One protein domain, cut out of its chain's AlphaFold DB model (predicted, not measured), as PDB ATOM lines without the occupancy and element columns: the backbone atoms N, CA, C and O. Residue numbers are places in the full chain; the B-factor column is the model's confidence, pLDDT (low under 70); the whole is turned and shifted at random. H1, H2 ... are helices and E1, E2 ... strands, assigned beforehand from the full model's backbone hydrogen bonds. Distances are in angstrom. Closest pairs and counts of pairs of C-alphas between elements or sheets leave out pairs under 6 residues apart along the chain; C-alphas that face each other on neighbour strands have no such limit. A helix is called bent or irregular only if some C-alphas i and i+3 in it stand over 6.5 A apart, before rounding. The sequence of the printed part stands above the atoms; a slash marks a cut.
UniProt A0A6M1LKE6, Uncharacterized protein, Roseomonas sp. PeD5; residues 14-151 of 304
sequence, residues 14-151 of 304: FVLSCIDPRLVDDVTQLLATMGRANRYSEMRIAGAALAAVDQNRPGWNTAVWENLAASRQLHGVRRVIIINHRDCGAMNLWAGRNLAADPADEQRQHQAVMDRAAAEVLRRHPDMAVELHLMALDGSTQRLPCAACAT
ATOM      1  N   PHE A  14     259.317 213.895 230.926       97.56
ATOM      2  CA  PHE A  14     258.123 214.726 230.986       97.56
ATOM      3  C   PHE A  14     257.898 215.149 232.438       97.56
ATOM      4  O   PHE A  14     257.796 214.295 233.319       97.56
ATOM      5  N   VAL A  15     257.841 216.449 232.695       98.06
ATOM      6  CA  VAL A  15     257.611 217.014 234.023       98.06
ATOM      7  C   VAL A  15     256.179 217.524 234.097       98.06
ATOM      8  O   VAL A  15     255.766 218.338 233.274       98.06
ATOM      9  N   LEU A  16     255.440 217.061 235.102       98.50
ATOM     10  CA  LEU A  16     254.096 217.529 235.417       98.50
ATOM     11  C   LEU A  16     254.122 218.248 236.766       98.50
ATOM     12  O   LEU A  16     254.340 217.610 237.798       98.50
ATOM     13  N   SER A  17     253.903 219.562 236.756       98.31
ATOM     14  CA  SER A  17     253.963 220.419 237.948       98.31
ATOM     15  C   SER A  17     252.743 221.344 238.057       98.31
ATOM     16  O   SER A  17     251.924 221.450 237.137       98.31
ATOM     17  N   CYS A  18     252.546 221.952 239.230       97.81
ATOM     18  CA  CYS A  18     251.406 222.836 239.469       97.81
ATOM     19  C   CYS A  18     251.639 224.212 238.823       97.81
ATOM     20  O   CYS A  18     252.776 224.643 238.668       97.81
ATOM     21  N   ILE A  19     250.566 224.941 238.502       97.50
ATOM     22  CA  ILE A  19     250.634 226.349 238.049       97.50
ATOM     23  C   ILE A  19     250.834 227.352 239.197       97.50
ATOM     24  O   ILE A  19     250.598 228.543 239.006       97.50
ATOM     25  N   ASP A  20     251.178 226.889 240.401       97.44
ATOM     26  CA  ASP A  20     251.316 227.773 241.556       97.44
ATOM     27  C   ASP A  20     252.452 228.781 241.316       97.44
ATOM     28  O   ASP A  20     253.601 228.372 241.117       97.44
ATOM     29  N   PRO A  21     252.162 230.094 241.318       93.81
ATOM     30  CA  PRO A  21     253.151 231.103 240.959       93.81
ATOM     31  C   PRO A  21     254.302 231.187 241.965       93.81
ATOM     32  O   PRO A  21     255.354 231.715 241.621       93.81
ATOM     33  N   ARG A  22     254.129 230.666 243.188       94.75
ATOM     34  CA  ARG A  22     255.154 230.700 244.239       94.75
ATOM     35  C   ARG A  22     256.343 229.783 243.943       94.75
ATOM     36  O   ARG A  22     257.370 229.969 244.567       94.75
ATOM     37  N   LEU A  23     256.198 228.820 243.025       90.81
ATOM     38  CA  LEU A  23     257.136 227.697 242.852       90.81
ATOM     39  C   LEU A  23     257.696 227.553 241.428       90.81
ATOM     40  O   LEU A  23     258.335 226.551 241.107       90.81
ATOM     41  N   VAL A  24     257.439 228.522 240.543       86.75
ATOM     42  CA  VAL A  24     257.873 228.465 239.132       86.75
ATOM     43  C   VAL A  24     259.393 228.293 239.021       86.75
ATOM     44  O   VAL A  24     259.877 227.446 238.259       86.75
ATOM     45  N   ASP A  25     260.138 229.062 239.813       88.00
ATOM     46  CA  ASP A  25     261.599 229.019 239.827       88.00
ATOM     47  C   ASP A  25     262.111 227.795 240.598       88.00
ATOM     48  O   ASP A  25     263.051 227.140 240.146       88.00
ATOM     49  N   ASP A  26     261.448 227.406 241.691       90.88
ATOM     50  CA  ASP A  26     261.843 226.260 242.522       90.88
ATOM     51  C   ASP A  26     261.752 224.926 241.780       90.88
ATOM     52  O   ASP A  26     262.644 224.083 241.895       90.88
ATOM     53  N   VAL A  27     260.720 224.732 240.951       91.75
ATOM     54  CA  VAL A  27     260.617 223.554 240.072       91.75
ATOM     55  C   VAL A  27     261.790 223.510 239.095       91.75
ATOM     56  O   VAL A  27     262.403 222.458 238.897       91.75
ATOM     57  N   THR A  28     262.145 224.655 238.516       90.38
ATOM     58  CA  THR A  28     263.267 224.762 237.576       90.38
ATOM     59  C   THR A  28     264.597 224.472 238.283       90.38
ATOM     60  O   THR A  28     265.418 223.698 237.780       90.38
ATOM     61  N   GLN A  29     264.783 225.022 239.485       88.00
ATOM     62  CA  GLN A  29     265.956 224.804 240.326       88.00
ATOM     63  C   GLN A  29     266.083 223.333 240.742       88.00
ATOM     64  O   GLN A  29     267.164 222.753 240.617       88.00
ATOM     65  N   LEU A  30     264.991 222.690 241.164       88.81
ATOM     66  CA  LEU A  30     264.966 221.262 241.480       88.81
ATOM     67  C   LEU A  30     265.457 220.436 240.284       88.81
ATOM     68  O   LEU A  30     266.378 219.630 240.421       88.81
ATOM     69  N   LEU A  31     264.906 220.667 239.093       90.25
ATOM     70  CA  LEU A  31     265.296 219.923 237.892       90.25
ATOM     71  C   LEU A  31     266.765 220.161 237.520       90.25
ATOM     72  O   LEU A  31     267.454 219.220 237.115       90.25
ATOM     73  N   ALA A  32     267.280 221.377 237.714       86.62
ATOM     74  CA  ALA A  32     268.699 221.674 237.544       86.62
ATOM     75  C   ALA A  32     269.576 220.878 238.527       86.62
ATOM     76  O   ALA A  32     270.545 220.251 238.098       86.62
ATOM     77  N   THR A  33     269.208 220.816 239.815       82.81
ATOM     78  CA  THR A  33     269.944 220.023 240.824       82.81
ATOM     79  C   THR A  33     269.908 218.519 240.543       82.81
ATOM     80  O   THR A  33     270.859 217.807 240.854       82.81
ATOM     81  N   MET A  34     268.861 218.034 239.870       84.88
ATOM     82  CA  MET A  34     268.765 216.657 239.372       84.88
ATOM     83  C   MET A  34     269.593 216.405 238.096       84.88
ATOM     84  O   MET A  34     269.515 215.315 237.525       84.88
ATOM     85  N   GLY A  35     270.354 217.394 237.610       85.25
ATOM     86  CA  GLY A  35     271.143 217.300 236.379       85.25
ATOM     87  C   GLY A  35     270.301 217.333 235.100       85.25
ATOM     88  O   GLY A  35     270.747 216.858 234.053       85.25
ATOM     89  N   ARG A  36     269.071 217.860 235.173       86.62
ATOM     90  CA  ARG A  36     268.096 217.890 234.071       86.62
ATOM     91  C   ARG A  36     267.830 219.292 233.528       86.62
ATOM     92  O   ARG A  36     266.837 219.482 232.835       86.62
ATOM     93  N   ALA A  37     268.692 220.269 233.804       86.62
ATOM     94  CA  ALA A  37     268.555 221.614 233.244       86.62
ATOM     95  C   ALA A  37     268.371 221.553 231.714       86.62
ATOM     96  O   ALA A  37     269.196 220.959 231.021       86.62
ATOM     97  N   ASN A  38     267.279 222.135 231.204       86.00
ATOM     98  CA  ASN A  38     266.904 222.150 229.782       86.00
ATOM     99  C   ASN A  38     266.748 220.763 229.119       86.00
ATOM    100  O   ASN A  38     266.836 220.648 227.899       86.00
ATOM    101  N   ARG A  39     266.520 219.698 229.900       87.62
ATOM    102  CA  ARG A  39     266.415 218.311 229.405       87.62
ATOM    103  C   ARG A  39     265.066 217.663 229.709       87.62
ATOM    104  O   ARG A  39     264.977 216.451 229.895       87.62
ATOM    105  N   TYR A  40     264.002 218.454 229.734       93.44
ATOM    106  CA  TYR A  40     262.649 217.970 229.981       93.44
ATOM    107  C   TYR A  40     261.611 218.722 229.144       93.44
ATOM    108  O   TYR A  40     261.809 219.876 228.774       93.44
ATOM    109  N   SER A  41     260.490 218.057 228.879       94.88
ATOM    110  CA  SER A  41     259.250 218.692 228.427       94.88
ATOM    111  C   SER A  41     258.392 218.958 229.657       94.88
ATOM    112  O   SER A  41     258.141 218.029 230.419       94.88
ATOM    113  N   GLU A  42     257.964 220.196 229.885       95.56
ATOM    114  CA  GLU A  42     257.177 220.557 231.070       95.56
ATOM    115  C   GLU A  42     255.741 220.907 230.711       95.56
ATOM    116  O   GLU A  42     255.484 221.694 229.801       95.56
ATOM    117  N   MET A  43     254.809 220.372 231.494       97.62
ATOM    118  CA  MET A  43     253.429 220.818 231.534       97.62
ATOM    119  C   MET A  43     253.100 221.309 232.940       97.62
ATOM    120  O   MET A  43     253.200 220.560 233.914       97.62
ATOM    121  N   ARG A  44     252.644 222.563 233.030       98.00
ATOM    122  CA  ARG A  44     252.117 223.141 234.268       98.00
ATOM    123  C   ARG A  44     250.601 223.182 234.216       98.00
ATOM    124  O   ARG A  44     250.030 223.777 233.304       98.00
ATOM    125  N   ILE A  45     249.944 222.563 235.190       98.31
ATOM    126  CA  ILE A  45     248.478 222.546 235.293       98.31
ATOM    127  C   ILE A  45     248.032 222.542 236.758       98.31
ATOM    128  O   ILE A  45     248.724 222.019 237.627       98.31
ATOM    129  N   ALA A  46     246.882 223.151 237.060       97.81
ATOM    130  CA  ALA A  46     246.352 223.227 238.421       97.81
ATOM    131  C   ALA A  46     246.252 221.838 239.076       97.81
ATOM    132  O   ALA A  46     245.550 220.956 238.590       97.81
ATOM    133  N   GLY A  47     246.962 221.653 240.193       96.88
ATOM    134  CA  GLY A  47     246.986 220.398 240.946       96.88
ATOM    135  C   GLY A  47     247.881 219.298 240.365       96.88
ATOM    136  O   GLY A  47     247.925 218.221 240.955       96.88
ATOM    137  N   ALA A  48     248.588 219.550 239.255       98.25
ATOM    138  CA  ALA A  48     249.558 218.646 238.629       98.25
ATOM    139  C   ALA A  48     249.043 217.202 238.484       98.25
ATOM    140  O   ALA A  48     248.242 216.924 237.595       98.25
ATOM    141  N   ALA A  49     249.445 216.294 239.379       98.25
ATOM    142  CA  ALA A  49     248.982 214.906 239.404       98.25
ATOM    143  C   ALA A  49     247.451 214.783 239.460       98.25
ATOM    144  O   ALA A  49     246.875 213.892 238.841       98.25
ATOM    145  N   LEU A  50     246.789 215.691 240.185       98.50
ATOM    146  CA  LEU A  50     245.333 215.724 240.305       98.50
ATOM    147  C   LEU A  50     244.671 215.900 238.939       98.50
ATOM    148  O   LEU A  50     243.715 215.196 238.630       98.50
ATOM    149  N   ALA A  51     245.222 216.779 238.103       97.94
ATOM    150  CA  ALA A  51     244.719 217.048 236.762       97.94
ATOM    151  C   ALA A  51     244.845 215.853 235.806       97.94
ATOM    152  O   ALA A  51     244.295 215.915 234.716       97.94
ATOM    153  N   ALA A  52     245.574 214.797 236.182       97.38
ATOM    154  CA  ALA A  52     245.688 213.572 235.400       97.38
ATOM    155  C   ALA A  52     244.594 212.539 235.738       97.38
ATOM    156  O   ALA A  52     244.321 211.648 234.926       97.38
ATOM    157  N   VAL A  53     244.006 212.623 236.942       97.38
ATOM    158  CA  VAL A  53     243.137 211.578 237.518       97.38
ATOM    159  C   VAL A  53     241.800 212.081 238.068       97.38
ATOM    160  O   VAL A  53     240.981 211.269 238.501       97.38
ATOM    161  N   ASP A  54     241.550 213.392 238.079       96.06
ATOM    162  CA  ASP A  54     240.288 213.956 238.558       96.06
ATOM    163  C   ASP A  54     239.164 213.703 237.546       96.06
ATOM    164  O   ASP A  54     239.101 214.298 236.468       96.06
ATOM    165  N   GLN A  55     238.235 212.818 237.902       92.88
ATOM    166  CA  GLN A  55     237.098 212.460 237.054       92.88
ATOM    167  C   GLN A  55     236.127 213.628 236.839       92.88
ATOM    168  O   GLN A  55     235.423 213.652 235.833       92.88
ATOM    169  N   ASN A  56     236.131 214.628 237.727       93.25
ATOM    170  CA  ASN A  56     235.293 215.818 237.591       93.25
ATOM    171  C   ASN A  56     235.858 216.829 236.580       93.25
ATOM    172  O   ASN A  56     235.191 217.808 236.246       93.25
ATOM    173  N   ARG A  57     237.091 216.620 236.098       93.25
ATOM    174  CA  ARG A  57     237.788 217.519 235.167       93.25
ATOM    175  C   ARG A  57     238.358 216.748 233.971       93.25
ATOM    176  O   ARG A  57     239.565 216.778 233.728       93.25
ATOM    177  N   PRO A  58     237.508 216.087 233.165       93.44
ATOM    178  CA  PRO A  58     237.966 215.224 232.077       93.44
ATOM    179  C   PRO A  58     238.808 215.962 231.026       93.44
ATOM    180  O   PRO A  58     239.755 215.385 230.506       93.44
ATOM    181  N   GLY A  59     238.531 217.245 230.758       97.06
ATOM    182  CA  GLY A  59     239.342 218.048 229.834       97.06
ATOM    183  C   GLY A  59     240.783 218.259 230.311       97.06
ATOM    184  O   GLY A  59     241.697 218.301 229.492       97.06
ATOM    185  N   TRP A  60     241.005 218.337 231.627       97.31
ATOM    186  CA  TRP A  60     242.355 218.430 232.188       97.31
ATOM    187  C   TRP A  60     243.091 217.103 232.035       97.31
ATOM    188  O   TRP A  60     244.230 217.103 231.572       97.31
ATOM    189  N   ASN A  61     242.404 215.986 232.306       96.69
ATOM    190  CA  ASN A  61     242.964 214.654 232.096       96.69
ATOM    191  C   ASN A  61     243.407 214.503 230.637       96.69
ATOM    192  O   ASN A  61     244.561 214.172 230.379       96.69
ATOM    193  N   THR A  62     242.519 214.795 229.681       96.62
ATOM    194  CA  THR A  62     242.831 214.731 228.246       96.62
ATOM    195  C   THR A  62     244.066 215.557 227.909       96.62
ATOM    196  O   THR A  62     245.006 215.015 227.334       96.62
ATOM    197  N   ALA A  63     244.125 216.817 228.349       97.31
ATOM    198  CA  ALA A  63     245.272 217.679 228.087       97.31
ATOM    199  C   ALA A  63     246.583 217.101 228.648       97.31
ATOM    200  O   ALA A  63     247.591 217.100 227.943       97.31
ATOM    201  N   VAL A  64     246.583 216.577 229.880       98.31
ATOM    202  CA  VAL A  64     247.777 215.955 230.485       98.31
ATOM    203  C   VAL A  64     248.259 214.774 229.652       98.31
ATOM    204  O   VAL A  64     249.446 214.662 229.341       98.31
ATOM    205  N   TRP A  65     247.337 213.902 229.260       97.50
ATOM    206  CA  TRP A  65     247.681 212.683 228.544       97.50
ATOM    207  C   TRP A  65     248.106 212.933 227.096       97.50
ATOM    208  O   TRP A  65     249.048 212.294 226.627       97.50
ATOM    209  N   GLU A  66     247.472 213.877 226.403       97.06
ATOM    210  CA  GLU A  66     247.872 214.293 225.056       97.06
ATOM    211  C   GLU A  66     249.249 214.969 225.062       97.06
ATOM    212  O   GLU A  66     250.072 214.677 224.196       97.06
ATOM    213  N   ASN A  67     249.557 215.790 226.072       97.56
ATOM    214  CA  ASN A  67     250.882 216.405 226.210       97.56
ATOM    215  C   ASN A  67     251.974 215.384 226.553       97.56
ATOM    216  O   ASN A  67     253.083 215.473 226.017       97.56
ATOM    217  N   LEU A  68     251.677 214.386 227.393       96.50
ATOM    218  CA  LEU A  68     252.600 213.276 227.635       96.50
ATOM    219  C   LEU A  68     252.870 212.504 226.335       96.50
ATOM    220  O   LEU A  68     254.028 212.268 225.992       96.50
ATOM    221  N   ALA A  69     251.822 212.154 225.583       94.12
ATOM    222  CA  ALA A  69     251.952 211.451 224.308       94.12
ATOM    223  C   ALA A  69     252.762 212.262 223.281       94.12
ATOM    224  O   ALA A  69     253.698 211.728 222.681       94.12
ATOM    225  N   ALA A  70     252.473 213.558 223.138       91.88
ATOM    226  CA  ALA A  70     253.220 214.460 222.266       91.88
ATOM    227  C   ALA A  70     254.695 214.557 222.683       91.88
ATOM    228  O   ALA A  70     255.580 214.443 221.841       91.88
ATOM    229  N   SER A  71     254.984 214.672 223.981       92.88
ATOM    230  CA  SER A  71     256.363 214.730 224.491       92.88
ATOM    231  C   SER A  71     257.142 213.446 224.189       92.88
ATOM    232  O   SER A  71     258.321 213.498 223.834       92.88
ATOM    233  N   ARG A  72     256.484 212.280 224.258       91.31
ATOM    234  CA  ARG A  72     257.082 211.003 223.828       91.31
ATOM    235  C   ARG A  72     257.374 210.994 222.336       91.31
ATOM    236  O   ARG A  72     258.462 210.591 221.942       91.31
ATOM    237  N   GLN A  73     256.429 211.449 221.520       89.00
ATOM    238  CA  GLN A  73     256.572 211.453 220.068       89.00
ATOM    239  C   GLN A  73     257.643 212.438 219.581       89.00
ATOM    240  O   GLN A  73     258.406 212.114 218.674       89.00
ATOM    241  N   LEU A  74     257.700 213.632 220.174       86.12
ATOM    242  CA  LEU A  74     258.580 214.717 219.742       86.12
ATOM    243  C   LEU A  74     259.999 214.585 220.299       86.12
ATOM    244  O   LEU A  74     260.959 214.902 219.599       86.12
ATOM    245  N   HIS A  75     260.141 214.119 221.542       87.94
ATOM    246  CA  HIS A  75     261.423 214.148 222.250       87.94
ATOM    247  C   HIS A  75     261.885 212.782 222.767       87.94
ATOM    248  O   HIS A  75     263.005 212.664 223.257       87.94
ATOM    249  N   GLY A  76     261.069 211.732 222.633       86.62
ATOM    250  CA  GLY A  76     261.442 210.386 223.066       86.62
ATOM    251  C   GLY A  76     261.533 210.233 224.584       86.62
ATOM    252  O   GLY A  76     262.299 209.394 225.057       86.62
ATOM    253  N   VAL A  77     260.785 211.034 225.357       91.19
ATOM    254  CA  VAL A  77     260.824 210.977 226.827       91.19
ATOM    255  C   VAL A  77     260.471 209.574 227.335       91.19
ATOM    256  O   VAL A  77     259.504 208.947 226.894       91.19
ATOM    257  N   ARG A  78     261.264 209.076 228.289       91.50
ATOM    258  CA  ARG A  78     261.097 207.741 228.902       91.50
ATOM    259  C   ARG A  78     260.832 207.801 230.403       91.50
ATOM    260  O   ARG A  78     260.738 206.771 231.064       91.50
ATOM    261  N   ARG A  79     260.756 209.008 230.953       94.81
ATOM    262  CA  ARG A  79     260.539 209.261 232.372       94.81
ATOM    263  C   ARG A  79     259.424 210.279 232.553       94.81
ATOM    264  O   ARG A  79     259.357 211.238 231.794       94.81
ATOM    265  N   VAL A  80     258.602 210.092 233.575       97.81
ATOM    266  CA  VAL A  80     257.636 211.078 234.062       97.81
ATOM    267  C   VAL A  80     258.049 211.502 235.467       97.81
ATOM    268  O   VAL A  80     258.253 210.660 236.339       97.81
ATOM    269  N   ILE A  81     258.196 212.802 235.689       97.81
ATOM    270  CA  ILE A  81     258.477 213.389 236.999       97.81
ATOM    271  C   ILE A  81     257.241 214.191 237.395       97.81
ATOM    272  O   ILE A  81     256.893 215.165 236.732       97.81
ATOM    273  N   ILE A  82     256.569 213.765 238.456       98.56
ATOM    274  CA  ILE A  82     255.373 214.424 238.974       98.56
ATOM    275  C   ILE A  82     255.774 215.216 240.214       98.56
ATOM    276  O   ILE A  82     256.297 214.642 241.169       98.56
ATOM    277  N   ILE A  83     255.525 216.523 240.189       98.50
ATOM    278  CA  ILE A  83     255.856 217.443 241.278       98.50
ATOM    279  C   ILE A  83     254.564 218.097 241.759       98.50
ATOM    280  O   ILE A  83     254.044 219.036 241.152       98.50
ATOM    281  N   ASN A  84     254.045 217.588 242.869       98.44
ATOM    282  CA  ASN A  84     253.025 218.279 243.644       98.44
ATOM    283  C   ASN A  84     253.695 219.220 244.655       98.44
ATOM    284  O   ASN A  84     254.891 219.107 244.926       98.44
ATOM    285  N   HIS A  85     252.915 220.112 245.266       98.44
ATOM    286  CA  HIS A  85     253.410 220.972 246.336       98.44
ATOM    287  C   HIS A  85     252.435 221.087 247.508       98.44
ATOM    288  O   HIS A  85     251.241 220.842 247.346       98.44
ATOM    289  N   ARG A  86     252.972 221.471 248.667       96.62
ATOM    290  CA  ARG A  86     252.248 221.820 249.896       96.62
ATOM    291  C   ARG A  86     251.431 223.094 249.707       96.62
ATOM    292  O   ARG A  86     251.824 223.971 248.943       96.62
ATOM    293  N   ASP A  87     250.335 223.208 250.441       97.38
ATOM    294  CA  ASP A  87     249.386 224.315 250.386       97.38
ATOM    295  C   ASP A  87     248.867 224.562 248.956       97.38
ATOM    296  O   ASP A  87     248.879 225.671 248.415       97.38
ATOM    297  N   CYS A  88     248.454 223.475 248.296       98.06
ATOM    298  CA  CYS A  88     247.957 223.511 246.925       98.06
ATOM    299  C   CYS A  88     246.465 223.858 246.867       98.06
ATOM    300  O   CYS A  88     245.599 223.053 247.217       98.06
ATOM    301  N   GLY A  89     246.145 225.031 246.312       97.50
ATOM    302  CA  GLY A  89     244.760 225.491 246.166       97.50
ATOM    303  C   GLY A  89     243.866 224.530 245.367       97.50
ATOM    304  O   GLY A  89     242.715 224.309 245.735       97.50
ATOM    305  N   ALA A  90     244.393 223.890 244.317       97.19
ATOM    306  CA  ALA A  90     243.632 222.916 243.530       97.19
ATOM    307  C   ALA A  90     243.270 221.658 244.340       97.19
ATOM    308  O   ALA A  90     242.164 221.135 244.206       97.19
ATOM    309  N   MET A  91     244.172 221.206 245.215       98.12
ATOM    310  CA  MET A  91     243.922 220.070 246.104       98.12
ATOM    311  C   MET A  91     242.922 220.423 247.204       98.12
ATOM    312  O   MET A  91     242.053 219.608 247.503       98.12
ATOM    313  N   ASN A  92     242.971 221.650 247.735       97.19
ATOM    314  CA  ASN A  92     241.968 222.149 248.678       97.19
ATOM    315  C   ASN A  92     240.565 222.183 248.049       97.19
ATOM    316  O   ASN A  92     239.597 221.721 248.653       97.19
ATOM    317  N   LEU A  93     240.458 222.678 246.810       95.56
ATOM    318  CA  LEU A  93     239.195 222.694 246.066       95.56
ATOM    319  C   LEU A  93     238.665 221.284 245.798       95.56
ATOM    320  O   LEU A  93     237.466 221.051 245.914       95.56
ATOM    321  N   TRP A  94     239.544 220.345 245.446       96.50
ATOM    322  CA  TRP A  94     239.165 218.951 245.218       96.50
ATOM    323  C   TRP A  94     238.729 218.238 246.502       96.50
ATOM    324  O   TRP A  94     237.731 217.522 246.492       96.50
ATOM    325  N   ALA A  95     239.434 218.461 247.612       95.31
ATOM    326  CA  ALA A  95     239.103 217.870 248.904       95.31
ATOM    327  C   ALA A  95     237.908 218.548 249.601       95.31
ATOM    328  O   ALA A  95     237.397 218.014 250.585       95.31
ATOM    329  N   GLY A  96     237.488 219.731 249.136       96.62
ATOM    330  CA  GLY A  96     236.421 220.524 249.750       96.62
ATOM    331  C   GLY A  96     236.786 221.113 251.118       96.62
ATOM    332  O   GLY A  96     235.898 221.506 251.872       96.62
ATOM    333  N   ARG A  97     238.077 221.155 251.468       97.38
ATOM    334  CA  ARG A  97     238.586 221.679 252.745       97.38
ATOM    335  C   ARG A  97     240.037 222.128 252.624       97.38
ATOM    336  O   ARG A  97     240.734 221.744 251.691       97.38
ATOM    337  N   ASN A  98     240.502 222.900 253.603       96.50
ATOM    338  CA  ASN A  98     241.909 223.270 253.698       96.50
ATOM    339  C   ASN A  98     242.750 222.065 254.157       96.50
ATOM    340  O   ASN A  98     242.682 221.674 255.323       96.50
ATOM    341  N   LEU A  99     243.529 221.482 253.247       95.31
ATOM    342  CA  LEU A  99     244.448 220.387 253.554       95.31
ATOM    343  C   LEU A  99     245.675 220.872 254.329       95.31
ATOM    344  O   LEU A  99     246.152 220.151 255.199       95.31
ATOM    345  N   ALA A 100     246.130 222.107 254.100       92.56
ATOM    346  CA  ALA A 100     247.311 222.669 254.761       92.56
ATOM    347  C   ALA A 100     247.150 222.815 256.290       92.56
ATOM    348  O   ALA A 100     248.130 223.023 257.001       92.56
ATOM    349  N   ALA A 101     245.924 222.684 256.808       95.50
ATOM    350  CA  ALA A 101     245.649 222.663 258.243       95.50
ATOM    351  C   ALA A 101     246.207 221.414 258.958       95.50
ATOM    352  O   ALA A 101     246.435 221.463 260.165       95.50
ATOM    353  N   ASP A 102     246.432 220.310 258.237       96.31
ATOM    354  CA  ASP A 102     247.058 219.089 258.757       96.31
ATOM    355  C   ASP A 102     248.097 218.576 257.737       96.31
ATOM    356  O   ASP A 102     247.737 217.899 256.769       96.31
ATOM    357  N   PRO A 103     249.399 218.850 257.949       91.94
ATOM    358  CA  PRO A 103     250.456 218.448 257.020       91.94
ATOM    359  C   PRO A 103     250.558 216.933 256.788       91.94
ATOM    360  O   PRO A 103     250.974 216.493 255.709       91.94
ATOM    361  N   ALA A 104     250.204 216.118 257.787       94.19
ATOM    362  CA  ALA A 104     250.240 214.667 257.651       94.19
ATOM    363  C   ALA A 104     249.094 214.195 256.755       94.19
ATOM    364  O   ALA A 104     249.289 213.337 255.893       94.19
ATOM    365  N   ASP A 105     247.907 214.767 256.934       96.38
ATOM    366  CA  ASP A 105     246.772 214.497 256.064       96.38
ATOM    367  C   ASP A 105     246.976 214.991 254.637       96.38
ATOM    368  O   ASP A 105     246.787 214.223 253.694       96.38
ATOM    369  N   GLU A 106     247.449 216.220 254.469       97.62
ATOM    370  CA  GLU A 106     247.810 216.768 253.170       97.62
ATOM    371  C   GLU A 106     248.765 215.836 252.415       97.62
ATOM    372  O   GLU A 106     248.508 215.484 251.260       97.62
ATOM    373  N   GLN A 107     249.830 215.367 253.077       96.56
ATOM    374  CA  GLN A 107     250.778 214.438 252.464       96.56
ATOM    375  C   GLN A 107     250.084 213.157 252.001       96.56
ATOM    376  O   GLN A 107     250.344 212.700 250.889       96.56
ATOM    377  N   ARG A 108     249.194 212.583 252.824       97.00
ATOM    378  CA  ARG A 108     248.434 211.376 252.459       97.00
ATOM    379  C   ARG A 108     247.557 211.614 251.231       97.00
ATOM    380  O   ARG A 108     247.525 210.760 250.348       97.00
ATOM    381  N   GLN A 109     246.880 212.759 251.144       97.81
ATOM    382  CA  GLN A 109     246.035 213.095 249.991       97.81
ATOM    383  C   GLN A 109     246.866 213.273 248.715       97.81
ATOM    384  O   GLN A 109     246.540 212.705 247.671       97.81
ATOM    385  N   HIS A 110     247.979 214.006 248.800       98.31
ATOM    386  CA  HIS A 110     248.908 214.169 247.685       98.31
ATOM    387  C   HIS A 110     249.505 212.833 247.232       98.31
ATOM    388  O   HIS A 110     249.527 212.569 246.029       98.31
ATOM    389  N   GLN A 111     249.935 211.985 248.169       97.12
ATOM    390  CA  GLN A 111     250.432 210.635 247.895       97.12
ATOM    391  C   GLN A 111     249.375 209.805 247.156       97.12
ATOM    392  O   GLN A 111     249.650 209.296 246.077       97.12
ATOM    393  N   ALA A 112     248.139 209.751 247.660       96.50
ATOM    394  CA  ALA A 112     247.061 208.977 247.045       96.50
ATOM    395  C   ALA A 112     246.688 209.463 245.632       96.50
ATOM    396  O   ALA A 112     246.304 208.671 244.768       96.50
ATOM    397  N   VAL A 113     246.763 210.769 245.366       98.06
ATOM    398  CA  VAL A 113     246.582 211.320 244.013       98.06
ATOM    399  C   VAL A 113     247.759 210.943 243.107       98.06
ATOM    400  O   VAL A 113     247.541 210.478 241.989       98.06
ATOM    401  N   MET A 114     248.994 211.105 243.583       98.19
ATOM    402  CA  MET A 114     250.197 210.806 242.803       98.19
ATOM    403  C   MET A 114     250.364 209.317 242.504       98.19
ATOM    404  O   MET A 114     250.746 208.978 241.388       98.19
ATOM    405  N   ASP A 115     250.011 208.429 243.433       97.00
ATOM    406  CA  ASP A 115     250.024 206.982 243.204       97.00
ATOM    407  C   ASP A 115     249.029 206.575 242.115       97.00
ATOM    408  O   ASP A 115     249.360 205.771 241.242       97.00
ATOM    409  N   ARG A 116     247.828 207.170 242.107       97.06
ATOM    410  CA  ARG A 116     246.846 206.954 241.033       97.06
ATOM    411  C   ARG A 116     247.377 207.441 239.687       97.06
ATOM    412  O   ARG A 116     247.255 206.724 238.697       97.06
ATOM    413  N   ALA A 117     247.984 208.628 239.651       97.94
ATOM    414  CA  ALA A 117     248.571 209.168 238.428       97.94
ATOM    415  C   ALA A 117     249.730 208.292 237.923       97.94
ATOM    416  O   ALA A 117     249.785 207.979 236.737       97.94
ATOM    417  N   ALA A 118     250.611 207.830 238.814       97.50
ATOM    418  CA  ALA A 118     251.715 206.933 238.476       97.50
ATOM    419  C   ALA A 118     251.229 205.581 237.947       97.50
ATOM    420  O   ALA A 118     251.726 205.104 236.927       97.50
ATOM    421  N   ALA A 119     250.232 204.976 238.600       96.25
ATOM    422  CA  ALA A 119     249.617 203.740 238.127       96.25
ATOM    423  C   ALA A 119     249.021 203.916 236.723       96.25
ATOM    424  O   ALA A 119     249.197 203.053 235.868       96.25
ATOM    425  N   GLU A 120     248.375 205.052 236.455       96.44
ATOM    426  CA  GLU A 120     247.801 205.354 235.146       96.44
ATOM    427  C   GLU A 120     248.874 205.600 234.069       96.44
ATOM    428  O   GLU A 120     248.727 205.111 232.946       96.44
ATOM    429  N   VAL A 121     249.985 206.271 234.408       96.94
ATOM    430  CA  VAL A 121     251.157 206.391 233.521       96.94
ATOM    431  C   VAL A 121     251.664 205.002 233.141       96.94
ATOM    432  O   VAL A 121     251.784 204.705 231.957       96.94
ATOM    433  N   LEU A 122     251.914 204.135 234.125       94.81
ATOM    434  CA  LEU A 122     252.471 202.798 233.899       94.81
ATOM    435  C   LEU A 122     251.494 201.868 233.177       94.81
ATOM    436  O   LEU A 122     251.911 201.038 232.373       94.81
ATOM    437  N   ARG A 123     250.186 202.028 233.402       93.38
ATOM    438  CA  ARG A 123     249.145 201.294 232.674       93.38
ATOM    439  C   ARG A 123     249.130 201.660 231.188       93.38
ATOM    440  O   ARG A 123     248.916 200.790 230.349       93.38
ATOM    441  N   ARG A 124     249.326 202.940 230.856       93.19
ATOM    442  CA  ARG A 124     249.353 203.436 229.466       93.19
ATOM    443  C   ARG A 124     250.697 203.199 228.788       93.19
ATOM    444  O   ARG A 124     250.743 202.942 227.585       93.19
ATOM    445  N   HIS A 125     251.780 203.325 229.545       91.81
ATOM    446  CA  HIS A 125     253.158 203.298 229.068       91.81
ATOM    447  C   HIS A 125     254.035 202.478 230.031       91.81
ATOM    448  O   HIS A 125     254.751 203.050 230.856       91.81
ATOM    449  N   PRO A 126     254.003 201.134 229.932       90.50
ATOM    450  CA  PRO A 126     254.741 200.251 230.842       90.50
ATOM    451  C   PRO A 126     256.267 200.418 230.795       90.50
ATOM    452  O   PRO A 126     256.959 199.984 231.710       90.50
ATOM    453  N   ASP A 127     256.794 201.034 229.732       86.56
ATOM    454  CA  ASP A 127     258.219 201.291 229.514       86.56
ATOM    455  C   ASP A 127     258.740 202.573 230.194       86.56
ATOM    456  O   ASP A 127     259.936 202.876 230.090       86.56
ATOM    457  N   MET A 128     257.860 203.338 230.851       90.00
ATOM    458  CA  MET A 128     258.210 204.595 231.508       90.00
ATOM    459  C   MET A 128     258.686 204.408 232.947       90.00
ATOM    460  O   MET A 128     258.100 203.672 233.732       90.00
ATOM    461  N   ALA A 129     259.706 205.175 233.327       93.88
ATOM    462  CA  ALA A 129     260.047 205.393 234.729       93.88
ATOM    463  C   ALA A 129     259.194 206.532 235.306       93.88
ATOM    464  O   ALA A 129     259.011 207.550 234.643       93.88
ATOM    465  N   VAL A 130     258.723 206.406 236.546       96.56
ATOM    466  CA  VAL A 130     257.944 207.461 237.214       96.56
ATOM    467  C   VAL A 130     258.608 207.861 238.530       96.56
ATOM    468  O   VAL A 130     259.044 207.009 239.302       96.56
ATOM    469  N   GLU A 131     258.707 209.166 238.779       95.62
ATOM    470  CA  GLU A 131     259.238 209.746 240.016       95.62
ATOM    471  C   GLU A 131     258.221 210.713 240.626       95.62
ATOM    472  O   GLU A 131     257.677 211.563 239.923       95.62
ATOM    473  N   LEU A 132     257.989 210.592 241.935       97.56
ATOM    474  CA  LEU A 132     257.026 211.401 242.680       97.56
ATOM    475  C   LEU A 132     257.751 212.326 243.653       97.56
ATOM    476  O   LEU A 132     258.578 211.873 244.450       97.56
ATOM    477  N   HIS A 133     257.416 213.611 243.608       97.12
ATOM    478  CA  HIS A 133     258.007 214.644 244.450       97.12
ATOM    479  C   HIS A 133     256.920 215.527 245.057       97.12
ATOM    480  O   HIS A 133     255.969 215.922 244.379       97.12
ATOM    481  N   LEU A 134     257.079 215.842 246.340       97.38
ATOM    482  CA  LEU A 134     256.255 216.801 247.062       97.38
ATOM    483  C   LEU A 134     257.140 217.949 247.545       97.38
ATOM    484  O   LEU A 134     258.031 217.749 248.369       97.38
ATOM    485  N   MET A 135     256.892 219.137 247.006       96.06
ATOM    486  CA  MET A 135     257.653 220.355 247.269       96.06
ATOM    487  C   MET A 135     256.963 221.218 248.335       96.06
ATOM    488  O   MET A 135     255.745 221.385 248.310       96.06
ATOM    489  N   ALA A 136     257.709 221.758 249.289       91.38
ATOM    490  CA  ALA A 136     257.223 222.777 250.213       91.38
ATOM    491  C   ALA A 136     257.328 224.181 249.591       91.38
ATOM    492  O   ALA A 136     257.961 224.368 248.557       91.38
ATOM    493  N   LEU A 137     256.705 225.182 250.220       89.50
ATOM    494  CA  LEU A 137     256.686 226.560 249.703       89.50
ATOM    495  C   LEU A 137     258.044 227.281 249.754       89.50
ATOM    496  O   LEU A 137     258.162 228.375 249.221       89.50
ATOM    497  N   ASP A 138     259.047 226.689 250.403       80.25
ATOM    498  CA  ASP A 138     260.433 227.169 250.431       80.25
ATOM    499  C   ASP A 138     261.325 226.477 249.380       80.25
ATOM    500  O   ASP A 138     262.550 226.584 249.437       80.25
ATOM    501  N   GLY A 139     260.723 225.707 248.466       81.69
ATOM    502  CA  GLY A 139     261.414 224.933 247.435       81.69
ATOM    503  C   GLY A 139     262.011 223.607 247.924       81.69
ATOM    504  O   GLY A 139     262.422 222.774 247.105       81.69
ATOM    505  N   SER A 140     262.029 223.338 249.239       84.25
ATOM    506  CA  SER A 140     262.502 222.053 249.758       84.25
ATOM    507  C   SER A 140     261.619 220.919 249.239       84.25
ATOM    508  O   SER A 140     260.393 221.014 249.192       84.25
ATOM    509  N   THR A 141     262.244 219.836 248.778       91.75
ATOM    510  CA  THR A 141     261.532 218.770 248.068       91.75
ATOM    511  C   THR A 141     261.755 217.421 248.725       91.75
ATOM    512  O   THR A 141     262.887 216.993 248.953       91.75
ATOM    513  N   GLN A 142     260.655 216.715 248.971       89.25
ATOM    514  CA  GLN A 142     260.643 215.339 249.434       89.25
ATOM    515  C   GLN A 142     260.306 214.403 248.271       89.25
ATOM    516  O   GLN A 142     259.244 214.514 247.655       89.25
ATOM    517  N   ARG A 143     261.168 213.414 248.018       91.31
ATOM    518  CA  ARG A 143     260.822 212.287 247.146       91.31
ATOM    519  C   ARG A 143     259.848 211.370 247.878       91.31
ATOM    520  O   ARG A 143     260.136 210.909 248.983       91.31
ATOM    521  N   LEU A 144     258.719 211.091 247.247       91.31
ATOM    522  CA  LEU A 144     257.707 210.195 247.784       91.31
ATOM    523  C   LEU A 144     257.879 208.771 247.238       91.31
ATOM    524  O   LEU A 144     258.332 208.595 246.101       91.31
ATOM    525  N   PRO A 145     257.542 207.737 248.029       89.94
ATOM    526  CA  PRO A 145     257.527 206.368 247.535       89.94
ATOM    527  C   PRO A 145     256.461 206.206 246.444       89.94
ATOM    528  O   PRO A 145     255.436 206.878 246.459       89.94
ATOM    529  N   CYS A 146     256.699 205.283 245.514       86.44
ATOM    530  CA  CYS A 146     255.743 204.920 244.472       86.44
ATOM    531  C   CYS A 146     255.654 203.396 244.380       86.44
ATOM    532  O   CYS A 146     256.547 202.742 243.832       86.44
ATOM    533  N   ALA A 147     254.575 202.822 244.909       80.81
ATOM    534  CA  ALA A 147     254.405 201.370 244.951       80.81
ATOM    535  C   ALA A 147     254.330 200.753 243.542       80.81
ATOM    536  O   ALA A 147     254.970 199.737 243.274       80.81
ATOM    537  N   ALA A 148     253.617 201.404 242.616       80.94
ATOM    538  CA  ALA A 148     253.491 200.949 241.229       80.94
ATOM    539  C   ALA A 148     254.822 201.020 240.452       80.94
ATOM    540  O   ALA A 148     255.076 200.221 239.555       80.94
ATOM    541  N   CYS A 149     255.708 201.948 240.816       80.50
ATOM    542  CA  CYS A 149     257.011 202.106 240.173       80.50
ATOM    543  C   CYS A 149     257.977 200.976 240.551       80.50
ATOM    544  O   CYS A 149     258.790 200.549 239.731       80.50
ATOM    545  N   ALA A 150     257.872 200.468 241.783       68.12
ATOM    546  CA  ALA A 150     258.719 199.385 242.273       68.12
ATOM    547  C   ALA A 150     258.466 198.054 241.539       68.12
ATOM    548  O   ALA A 150     259.400 197.281 241.349       68.12
ATOM    549  N   THR A 151     257.235 197.800 241.081       59.16
ATOM    550  CA  THR A 151     256.876 196.577 240.340       59.16
ATOM    551  C   THR A 151     257.229 196.649 238.850       59.16
ATOM    552  O   THR A 151     257.549 195.628 238.242       59.16
TER     553      THR A 151
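AT A GLANCE: This is residues 14 to 151 of the 304 residues of an uncharacterized protein of Roseomonas sp. PeD5 (UniProt A0A6M1LKE6). A twisted sheet of five strands makes the middle layer, with two long helices, H3 and H5, over one face and the single helix H1 over the other. H3 covers E2 and E1 and H5 covers E3 and E4; the short H2 touches both helices, and the last short helix, H6, packs on residues 115 to 122 of H5. You will find 138 residues printed, with six named helices and five named strands in the order E1, H1, E2, H2, H3, E3, H4, H5, E4, E5, H6. The sheet runs E2, E1, E3, E4, E5 and is mixed, as is the class, helices and strands. The whole is compact, with a radius of gyration of the C-alphas of 13.9 A, and rounded, with spans of 40 by 32 by 28 A.

HOW THE PARTS SIT: Begin at E1, residues 14 to 17, an inner strand. Its parallel neighbours are E2, residues 40 to 44, at 29 degrees, with N 15 and O 41 at 2.8 A, and E3, residues 79 to 85, at 8 degrees, with N 16 and O 81 at 2.9 A. Beyond E3 comes E4, residues 129 to 135, parallel at 16 degrees, with N 82 and O 131 at 2.9 A. Last is the edge strand E5, residues 141 to 144, antiparallel to E4 at 134 degrees and in a hairpin with it; look for N 134 and O 142 at 2.9 A. Between E1 and E2 find H1, residues 21 to 33, over E3 at a height over the sheet of 8.2 A and slantwise to the strands, at 39 degrees to E3 on the local plane. It is irregular: C-alphas 22 and 25 are 8.0 A apart. E1, H1 and E2 form a strand-helix-strand unit, two parallel neighbour strands with a helix between, and its crossover is right-handed. On the opposite face H3, residues 58 to 75, lies over E2 and E1 at a height of 9.5 A, along the strands; its closest C-alphas to E2 are Ser 71 and Ser 41, 6.3 A. On the same face as H3, H5, residues 103 to 124, lies over E3 and E4 at a height of 8.6 A, along the strands. H2, residues 50 to 53, only grazes the sheet and touches H5, closest C-alphas Leu 50 and Val 113, 5.9 A. H4, residues 89 to 95, is not on the sheet; it is close to H5 but not clearly touching, about perpendicular at 86 degrees, with the C-alphas of Met 91 and His 110 at 7.9 A. H6, residues 147 to 151, touches H5, closest C-alphas Ala 148 and Ala 119, 5.7 A. In H3, H4 and H5 every O i to N i+4 pair is within hydrogen-bond range; in H1 it is 6 of 9, in H6 0 of 1 with 1 of 2 O i to N i+3 pairs, and H2 is too short for such a pair.

IN THESE COORDINATES: Find C-alpha 14 at (258.123, 214.726, 230.986), where E1 begins. H1 is 20.1 A long, H3 25.5 A, and E3 and E4 19.6 A and 19.7 A. H5, the longest helix, starts at C-alpha 103, (250.456, 218.448, 257.020), and runs 31.4 A. H6 ends at C-alpha 151, (256.876, 196.577, 240.340).

THE WHOLE: The two C-alphas farthest apart are those of Leu 74 and Ala 101, at 41.4 A. The printed part has no cut, and no link is long. The mean pLDDT of the printed part is 93.4, and residues 150 to 151 are under 70.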